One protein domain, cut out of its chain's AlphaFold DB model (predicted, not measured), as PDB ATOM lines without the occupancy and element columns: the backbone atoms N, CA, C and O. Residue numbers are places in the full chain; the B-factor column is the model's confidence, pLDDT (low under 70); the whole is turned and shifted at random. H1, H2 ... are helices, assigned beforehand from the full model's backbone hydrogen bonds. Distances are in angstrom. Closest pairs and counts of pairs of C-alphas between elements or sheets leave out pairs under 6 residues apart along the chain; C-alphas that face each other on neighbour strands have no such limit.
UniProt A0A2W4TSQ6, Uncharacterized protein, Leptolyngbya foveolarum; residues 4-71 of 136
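Overview. This is residues 4 to 71 of the 136 residues of an uncharacterized protein of Leptolyngbya foveolarum (UniProt A0A2W4TSQ6). Two helices, H2 and H4, cross the longest helix, H3, packing on its residues 46 to 53, while short H1 makes a corner with H2. A long loop, residues 24 to 39, joins H2 to H3. The printed part has 68 residues, with four named helices in the order H1 H2 H3 H4 that hold 42 of them and no named strand; its class is all helix, and it is compact, with a radius of gyration of the C-alphas of 11.3 A and spans of 33 by 24 by 18 A.

Arrangement. H1, residues 4 to 9, and H2, residues 14 to 23, touch only at the corner, C-alphas 7 and 14 closest at 5.1 A. H2, the hub, touches H3, residues 40 to 55, about perpendicular at 76 degrees, C-alphas 20 and 46 closest at 6.2 A. H4, residues 61 to 70, touches H2 at a steep tilt of 48 degrees, C-alphas 20 and 61 closest at 5.4 A. H3 touches H4 with residues 49 to 53 alone, C-alphas 53 and 64 closest at 6.0 A. Every O i to N i+4 pair in the four helices is within hydrogen-bond range.

Along the chain. H1 begins at C-alpha 4 (273.808, 275.883, 390.972). H3 is 22.2 A long. H4 ends at C-alpha 70 (274.822, 293.806, 414.128).

Size, cuts and confidence. The printed part has no cut. The link H2 to H3 is long. pLDDT is under 70 at residues 27 to 36 and 71.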
ATOM      1  N   ASN A   4     274.598 277.119 391.028       84.69
ATOM      2  CA  ASN A   4     273.808 275.883 390.972       84.69
ATOM      3  C   ASN A   4     274.522 274.705 391.657       84.69
ATOM      4  O   ASN A   4     273.905 273.993 392.432       84.69
ATOM      5  N   GLN A   5     275.835 274.565 391.455       87.62
ATOM      6  CA  GLN A   5     276.629 273.531 392.129       87.62
ATOM      7  C   GLN A   5     276.656 273.744 393.648       87.62
ATOM      8  O   GLN A   5     276.596 272.785 394.410       87.62
ATOM      9  N   LEU A   6     276.722 275.003 394.095       87.38
ATOM     10  CA  LEU A   6     276.618 275.341 395.512       87.38
ATOM     11  C   LEU A   6     275.216 275.039 396.068       87.38
ATOM     12  O   LEU A   6     275.093 274.549 397.186       87.38
ATOM     13  N   ALA A   7     274.164 275.301 395.290       87.62
ATOM     14  CA  ALA A   7     272.792 274.969 395.664       87.62
ATOM     15  C   ALA A   7     272.616 273.458 395.860       87.62
ATOM     16  O   ALA A   7     272.084 273.047 396.890       87.62
ATOM     17  N   ASP A   8     273.157 272.652 394.944       88.81
ATOM     18  CA  ASP A   8     273.152 271.191 395.048       88.81
ATOM     19  C   ASP A   8     273.888 270.719 396.315       88.81
ATOM     20  O   ASP A   8     273.354 269.922 397.084       88.81
ATOM     21  N   GLN A   9     275.073 271.272 396.607       89.81
ATOM     22  CA  GLN A   9     275.842 270.944 397.819       89.81
ATOM     23  C   GLN A   9     275.104 271.300 399.117       89.81
ATOM     24  O   GLN A   9     275.164 270.564 400.105       89.81
ATOM     25  N   LEU A  10     274.412 272.438 399.134       89.06
ATOM     26  CA  LEU A  10     273.669 272.918 400.299       89.06
ATOM     27  C   LEU A  10     272.253 272.333 400.389       89.06
ATOM     28  O   LEU A  10     271.539 272.663 401.336       89.06
ATOM     29  N   HIS A  11     271.856 271.473 399.441       90.06
ATOM     30  CA  HIS A  11     270.492 270.954 399.302       90.06
ATOM     31  C   HIS A  11     269.449 272.089 399.288       90.06
ATOM     32  O   HIS A  11     268.377 272.004 399.886       90.06
ATOM     33  N   ALA A  12     269.798 273.195 398.628       87.75
ATOM     34  CA  ALA A  12     269.022 274.421 398.565       87.75
ATOM     35  C   ALA A  12     268.466 274.636 397.156       87.75
ATOM     36  O   ALA A  12     269.033 274.187 396.163       87.75
ATOM     37  N   LYS A  13     267.377 275.400 397.037       88.19
ATOM     38  CA  LYS A  13     266.941 275.877 395.720       88.19
ATOM     39  C   LYS A  13     267.887 276.981 395.253       88.19
ATOM     40  O   LYS A  13     268.099 277.945 395.986       88.19
ATOM     41  N   THR A  14     268.370 276.900 394.013       87.25
ATOM     42  CA  THR A  14     269.245 277.918 393.397       87.25
ATOM     43  C   THR A  14     268.683 279.334 393.549       87.25
ATOM     44  O   THR A  14     269.429 280.251 393.864       87.25
ATOM     45  N   ILE A  15     267.359 279.508 393.435       85.62
ATOM     46  CA  ILE A  15     266.681 280.805 393.613       85.62
ATOM     47  C   ILE A  15     266.916 281.437 394.995       85.62
ATOM     48  O   ILE A  15     267.068 282.652 395.093       85.62
ATOM     49  N   ASN A  16     267.034 280.628 396.049       87.12
ATOM     50  CA  ASN A  16     267.301 281.122 397.399       87.12
ATOM     51  C   ASN A  16     268.734 281.657 397.503       87.12
ATOM     52  O   ASN A  16     268.967 282.703 398.101       87.12
ATOM     53  N   LEU A  17     269.695 280.972 396.876       88.56
ATOM     54  CA  LEU A  17     271.084 281.427 396.849       88.56
ATOM     55  C   LEU A  17     271.272 282.660 395.955       88.56
ATOM     56  O   LEU A  17     272.121 283.497 396.249       88.56
ATOM     57  N   ILE A  18     270.456 282.814 394.909       87.38
ATOM     58  CA  ILE A  18     270.423 284.028 394.083       87.38
ATOM     59  C   ILE A  18     269.938 285.219 394.906       87.38
ATOM     60  O   ILE A  18     270.578 286.266 394.880       87.38
ATOM     61  N   ALA A  19     268.860 285.053 395.677       88.12
ATOM     62  CA  ALA A  19     268.353 286.105 396.556       88.12
ATOM     63  C   ALA A  19     269.398 286.533 397.606       88.12
ATOM     64  O   ALA A  19     269.552 287.721 397.882       88.12
ATOM     65  N   ILE A  20     270.169 285.579 398.142       89.56
ATOM     66  CA  ILE A  20     271.295 285.861 399.044       89.56
ATOM     67  C   ILE A  20     272.412 286.620 398.320       89.56
ATOM     68  O   ILE A  20     272.874 287.641 398.818       89.56
ATOM     69  N   ALA A  21     272.826 286.164 397.137       88.88
ATOM     70  CA  ALA A  21     273.880 286.816 396.363       88.88
ATOM     71  C   ALA A  21     273.510 288.256 395.960       88.88
ATOM     72  O   ALA A  21     274.358 289.145 396.002       88.88
ATOM     73  N   GLN A  22     272.238 288.497 395.624       87.06
ATOM     74  CA  GLN A  22     271.702 289.833 395.362       87.06
ATOM     75  C   GLN A  22     271.717 290.712 396.615       87.06
ATOM     76  O   GLN A  22     272.102 291.875 396.543       87.06
ATOM     77  N   ALA A  23     271.328 290.166 397.770       87.50
ATOM     78  CA  ALA A  23     271.334 290.901 399.033       87.50
ATOM     79  C   ALA A  23     272.751 291.210 399.549       87.50
ATOM     80  O   ALA A  23     272.933 292.190 400.265       87.50
ATOM     81  N   LEU A  24     273.744 290.403 399.165       87.19
ATOM     82  CA  LEU A  24     275.171 290.648 399.395       87.19
ATOM     83  C   LEU A  24     275.789 291.637 398.392       87.19
ATOM     84  O   LEU A  24     276.989 291.885 398.462       87.19
ATOM     85  N   GLU A  25     275.002 292.178 397.456       85.19
ATOM     86  CA  GLU A  25     275.467 293.105 396.415       85.19
ATOM     87  C   GLU A  25     276.640 292.545 395.592       85.19
ATOM     88  O   GLU A  25     277.519 293.279 395.136       85.19
ATOM     89  N   LEU A  26     276.636 291.226 395.346       77.50
ATOM     90  CA  LEU A  26     277.592 290.557 394.462       77.50
ATOM     91  C   LEU A  26     277.267 290.902 392.996       77.50
ATOM     92  O   LEU A  26     276.805 290.078 392.209       77.50
ATOM     93  N   THR A  27     277.508 292.162 392.643       61.66
ATOM     94  CA  THR A  27     277.167 292.854 391.388       61.66
ATOM     95  C   THR A  27     277.867 292.292 390.146       61.66
ATOM     96  O   THR A  27     277.477 292.606 389.025       61.66
ATOM     97  N   ASN A  28     278.827 291.381 390.325       59.69
ATOM     98  CA  ASN A  28     279.575 290.708 389.258       59.69
ATOM     99  C   ASN A  28     279.058 289.294 388.929       59.69
ATOM    100  O   ASN A  28     279.820 288.444 388.466       59.69
ATOM    101  N   LEU A  29     277.772 289.012 389.155       61.31
ATOM    102  CA  LEU A  29     277.117 287.769 388.733       61.31
ATOM    103  C   LEU A  29     276.268 288.018 387.471       61.31
ATOM    104  O   LEU A  29     275.044 288.090 387.567       61.31
ATOM    105  N   PRO A  30     276.877 288.127 386.271       55.34
ATOM    106  CA  PRO A  30     276.159 288.441 385.033       55.34
ATOM    107  C   PRO A  30     275.155 287.360 384.611       55.34
ATOM    108  O   PRO A  30     274.383 287.578 383.684       55.34
ATOM    109  N   ASN A  31     275.137 286.193 385.269       58.28
ATOM    110  CA  ASN A  31     274.088 285.208 385.055       58.28
ATOM    111  C   ASN A  31     273.863 284.325 386.304       58.28
ATOM    112  O   ASN A  31     274.571 283.324 386.476       58.28
ATOM    113  N   PRO A  32     272.889 284.657 387.176       56.34
ATOM    114  CA  PRO A  32     272.629 283.930 388.424       56.34
ATOM    115  C   PRO A  32     272.213 282.459 388.223       56.34
ATOM    116  O   PRO A  32     272.222 281.683 389.177       56.34
ATOM    117  N   HIS A  33     271.902 282.053 386.984       56.09
ATOM    118  CA  HIS A  33     271.360 280.735 386.651       56.09
ATOM    119  C   HIS A  33     272.289 279.794 385.856       56.09
ATOM    120  O   HIS A  33     271.846 278.694 385.537       56.09
ATOM    121  N   GLY A  34     273.560 280.119 385.553       55.03
ATOM    122  CA  GLY A  34     274.394 279.075 384.911       55.03
ATOM    123  C   GLY A  34     275.798 279.367 384.378       55.03
ATOM    124  O   GLY A  34     276.473 278.428 383.939       55.03
ATOM    125  N   GLY A  35     276.291 280.604 384.405       60.75
ATOM    126  CA  GLY A  35     277.568 280.929 383.750       60.75
ATOM    127  C   GLY A  35     278.743 281.102 384.701       60.75
ATOM    128  O   GLY A  35     279.775 280.447 384.554       60.75
ATOM    129  N   THR A  36     278.580 282.004 385.662       69.38
ATOM    130  CA  THR A  36     279.719 282.643 386.317       69.38
ATOM    131  C   THR A  36     280.254 281.803 387.476       69.38
ATOM    132  O   THR A  36     279.485 281.426 388.367       69.38
ATOM    133  N   PRO A  37     281.560 281.487 387.489       77.94
ATOM    134  CA  PRO A  37     282.180 280.867 388.645       77.94
ATOM    135  C   PRO A  37     282.203 281.850 389.822       77.94
ATOM    136  O   PRO A  37     282.620 282.995 389.682       77.94
ATOM    137  N   LEU A  38     281.769 281.373 390.985       81.31
ATOM    138  CA  LEU A  38     281.951 282.041 392.267       81.31
ATOM    139  C   LEU A  38     283.417 281.936 392.693       81.31
ATOM    140  O   LEU A  38     284.020 280.858 392.585       81.31
ATOM    141  N   SER A  39     283.958 283.031 393.228       86.38
ATOM    142  CA  SER A  39     285.198 282.981 394.001       86.38
ATOM    143  C   SER A  39     284.984 282.187 395.297       86.38
ATOM    144  O   SER A  39     283.852 281.992 395.750       86.38
ATOM    145  N   SER A  40     286.077 281.717 395.909       84.19
ATOM    146  CA  SER A  40     286.005 281.007 397.194       84.19
ATOM    147  C   SER A  40     285.353 281.864 398.285       84.19
ATOM    148  O   SER A  40     284.546 281.360 399.060       84.19
ATOM    149  N   ASP A  41     285.662 283.158 398.308       85.62
ATOM    150  CA  ASP A  41     285.118 284.108 399.281       85.62
ATOM    151  C   ASP A  41     283.610 284.342 399.065       85.62
ATOM    152  O   ASP A  41     282.810 284.187 399.986       85.62
ATOM    153  N   GLN A  42     283.177 284.562 397.818       87.25
ATOM    154  CA  GLN A  42     281.752 284.701 397.477       87.25
ATOM    155  C   GLN A  42     280.940 283.469 397.885       87.25
ATOM    156  O   GLN A  42     279.852 283.571 398.447       87.25
ATOM    157  N   ALA A  43     281.480 282.286 397.614       88.06
ATOM    158  CA  ALA A  43     280.874 281.031 398.011       88.06
ATOM    159  C   ALA A  43     280.744 280.875 399.531       88.06
ATOM    160  O   ALA A  43     279.701 280.426 400.017       88.06
ATOM    161  N   GLN A  44     281.790 281.234 400.276       89.00
ATOM    162  CA  GLN A  44     281.788 281.192 401.735       89.00
ATOM    163  C   GLN A  44     280.754 282.159 402.310       89.00
ATOM    164  O   GLN A  44     279.971 281.755 403.165       89.00
ATOM    165  N   GLN A  45     280.676 283.385 401.790       89.19
ATOM    166  CA  GLN A  45     279.697 284.384 402.221       89.19
ATOM    167  C   GLN A  45     278.254 283.933 401.959       89.19
ATOM    168  O   GLN A  45     277.429 283.957 402.873       89.19
ATOM    169  N   ILE A  46     277.954 283.441 400.750       90.25
ATOM    170  CA  ILE A  46     276.622 282.907 400.414       90.25
ATOM    171  C   ILE A  46     276.263 281.740 401.342       90.25
ATOM    172  O   ILE A  46     275.152 281.679 401.867       90.25
ATOM    173  N   THR A  47     277.212 280.832 401.585       91.69
ATOM    174  CA  THR A  47     277.015 279.684 402.482       91.69
ATOM    175  C   THR A  47     276.760 280.122 403.922       91.69
ATOM    176  O   THR A  47     275.883 279.564 404.582       91.69
ATOM    177  N   ALA A  48     277.506 281.112 404.415       91.25
ATOM    178  CA  ALA A  48     277.371 281.631 405.769       91.25
ATOM    179  C   ALA A  48     275.985 282.251 405.989       91.25
ATOM    180  O   ALA A  48     275.299 281.878 406.941       91.25
ATOM    181  N   VAL A  49     275.538 283.115 405.071       91.62
ATOM    182  CA  VAL A  49     274.200 283.724 405.135       91.62
ATOM    183  C   VAL A  49     273.110 282.659 405.019       91.62
ATOM    184  O   VAL A  49     272.167 282.668 405.805       91.62
ATOM    185  N   PHE A  50     273.249 281.697 404.100       92.56
ATOM    186  CA  PHE A  50     272.272 280.618 403.938       92.56
ATOM    187  C   PHE A  50     272.104 279.785 405.215       92.56
ATOM    188  O   PHE A  50     270.980 279.531 405.648       92.56
ATOM    189  N   ARG A  51     273.215 279.377 405.842       91.75
ATOM    190  CA  ARG A  51     273.178 278.623 407.104       91.75
ATOM    191  C   ARG A  51     272.562 279.452 408.219       91.75
ATOM    192  O   ARG A  51     271.660 278.968 408.887       91.75
ATOM    193  N   TYR A  52     272.977 280.707 408.355       90.75
ATOM    194  CA  TYR A  52     272.431 281.617 409.355       90.75
ATOM    195  C   TYR A  52     270.911 281.794 409.208       90.75
ATOM    196  O   TYR A  52     270.174 281.683 410.189       90.75
ATOM    197  N   MET A  53     270.431 281.994 407.977       92.44
ATOM    198  CA  MET A  53     269.001 282.068 407.668       92.44
ATOM    199  C   MET A  53     268.268 280.786 408.051       92.44
ATOM    200  O   MET A  53     267.228 280.846 408.698       92.44
ATOM    201  N   ARG A  54     268.810 279.624 407.676       91.25
ATOM    202  CA  ARG A  54     268.213 278.321 407.980       91.25
ATOM    203  C   ARG A  54     268.142 278.071 409.486       91.25
ATOM    204  O   ARG A  54     267.091 277.688 409.988       91.25
ATOM    205  N   ASP A  55     269.243 278.297 410.194       89.06
ATOM    206  CA  ASP A  55     269.383 277.972 411.614       89.06
ATOM    207  C   ASP A  55     268.496 278.873 412.491       89.06
ATOM    208  O   ASP A  55     268.014 278.440 413.534       89.06
ATOM    209  N   ARG A  56     268.231 280.111 412.047       86.75
ATOM    210  CA  ARG A  56     267.355 281.079 412.734       86.75
ATOM    211  C   ARG A  56     265.975 281.239 412.094       86.75
ATOM    212  O   ARG A  56     265.218 282.111 412.508       86.75
ATOM    213  N   GLN A  57     265.649 280.417 411.095       89.75
ATOM    214  CA  GLN A  57     264.388 280.462 410.341       89.75
ATOM    215  C   GLN A  57     264.052 281.855 409.766       89.75
ATOM    216  O   GLN A  57     262.895 282.269 409.716       89.75
ATOM    217  N   ILE A  58     265.065 282.592 409.310       90.06
ATOM    218  CA  ILE A  58     264.903 283.921 408.711       90.06
ATOM    219  C   ILE A  58     264.588 283.763 407.224       90.06
ATOM    220  O   ILE A  58     265.370 283.181 406.473       90.06
ATOM    221  N   ALA A  59     263.457 284.315 406.786       89.88
ATOM    222  CA  ALA A  59     263.025 284.241 405.391       89.88
ATOM    223  C   ALA A  59     263.750 285.244 404.478       89.88
ATOM    224  O   ALA A  59     263.990 284.954 403.307       89.88
ATOM    225  N   GLU A  60     264.117 286.418 405.002       93.38
ATOM    226  CA  GLU A  60     264.659 287.519 404.203       93.38
ATOM    227  C   GLU A  60     266.192 287.637 404.304       93.38
ATOM    228  O   GLU A  60     266.714 287.939 405.383       93.38
ATOM    229  N   PRO A  61     266.934 287.506 403.184       91.94
ATOM    230  CA  PRO A  61     268.393 287.614 403.189       91.94
ATOM    231  C   PRO A  61     268.930 288.955 403.695       91.94
ATOM    232  O   PRO A  61     269.926 288.981 404.410       91.94
ATOM    233  N   LYS A  62     268.273 290.077 403.369       92.12
ATOM    234  CA  LYS A  62     268.702 291.409 403.834       92.12
ATOM    235  C   LYS A  62     268.616 291.537 405.355       92.12
ATOM    236  O   LYS A  62     269.550 292.046 405.967       92.12
ATOM    237  N   SER A  63     267.535 291.028 405.952       90.50
ATOM    238  CA  SER A  63     267.365 290.985 407.409       90.50
ATOM    239  C   SER A  63     268.430 290.101 408.058       90.50
ATOM    240  O   SER A  63     269.082 290.517 409.011       90.50
ATOM    241  N   ALA A  64     268.697 288.926 407.483       90.75
ATOM    242  CA  ALA A  64     269.765 288.050 407.954       90.75
ATOM    243  C   ALA A  64     271.145 288.725 407.910       90.75
ATOM    244  O   ALA A  64     271.870 288.684 408.899       90.75
ATOM    245  N   ILE A  65     271.489 289.395 406.807       91.38
ATOM    246  CA  ILE A  65     272.764 290.111 406.654       91.38
ATOM    247  C   ILE A  65     272.872 291.272 407.648       91.38
ATOM    248  O   ILE A  65     273.933 291.457 408.240       91.38
ATOM    249  N   ALA A  66     271.799 292.043 407.852       90.31
ATOM    250  CA  ALA A  66     271.776 293.120 408.841       90.31
ATOM    251  C   ALA A  66     272.034 292.573 410.252       90.31
ATOM    252  O   ALA A  66     272.954 293.031 410.922       90.31
ATOM    253  N   GLN A  67     271.330 291.509 410.649       88.44
ATOM    254  CA  GLN A  67     271.551 290.867 411.945       88.44
ATOM    255  C   GLN A  67     272.953 290.253 412.074       88.44
ATOM    256  O   GLN A  67     273.540 290.301 413.146       88.44
ATOM    257  N   MET A  68     273.521 289.691 411.000       86.25
ATOM    258  CA  MET A  68     274.900 289.182 410.999       86.25
ATOM    259  C   MET A  68     275.940 290.297 411.173       86.25
ATOM    260  O   MET A  68     276.994 290.039 411.745       86.25
ATOM    261  N   LYS A  69     275.660 291.513 410.682       84.44
ATOM    262  CA  LYS A  69     276.514 292.704 410.853       84.44
ATOM    263  C   LYS A  69     276.346 293.354 412.229       84.44
ATOM    264  O   LYS A  69     277.307 293.905 412.753       84.44
ATOM    265  N   GLU A  70     275.137 293.306 412.785       75.44
ATOM    266  CA  GLU A  70     274.822 293.806 414.128       75.44
ATOM    267  C   GLU A  70     275.240 292.841 415.235       75.44
ATOM    268  O   GLU A  70     275.472 293.275 416.363       75.44
ATOM    269  N   LEU A  71     275.375 291.545 414.933       62.66
ATOM    270  CA  LEU A  71     276.014 290.616 415.848       62.66
ATOM    271  C   LEU A  71     277.467 291.081 416.039       62.66
ATOM    272  O   LEU A  71     278.250 290.997 415.088       62.66
TER     273      LEU A  71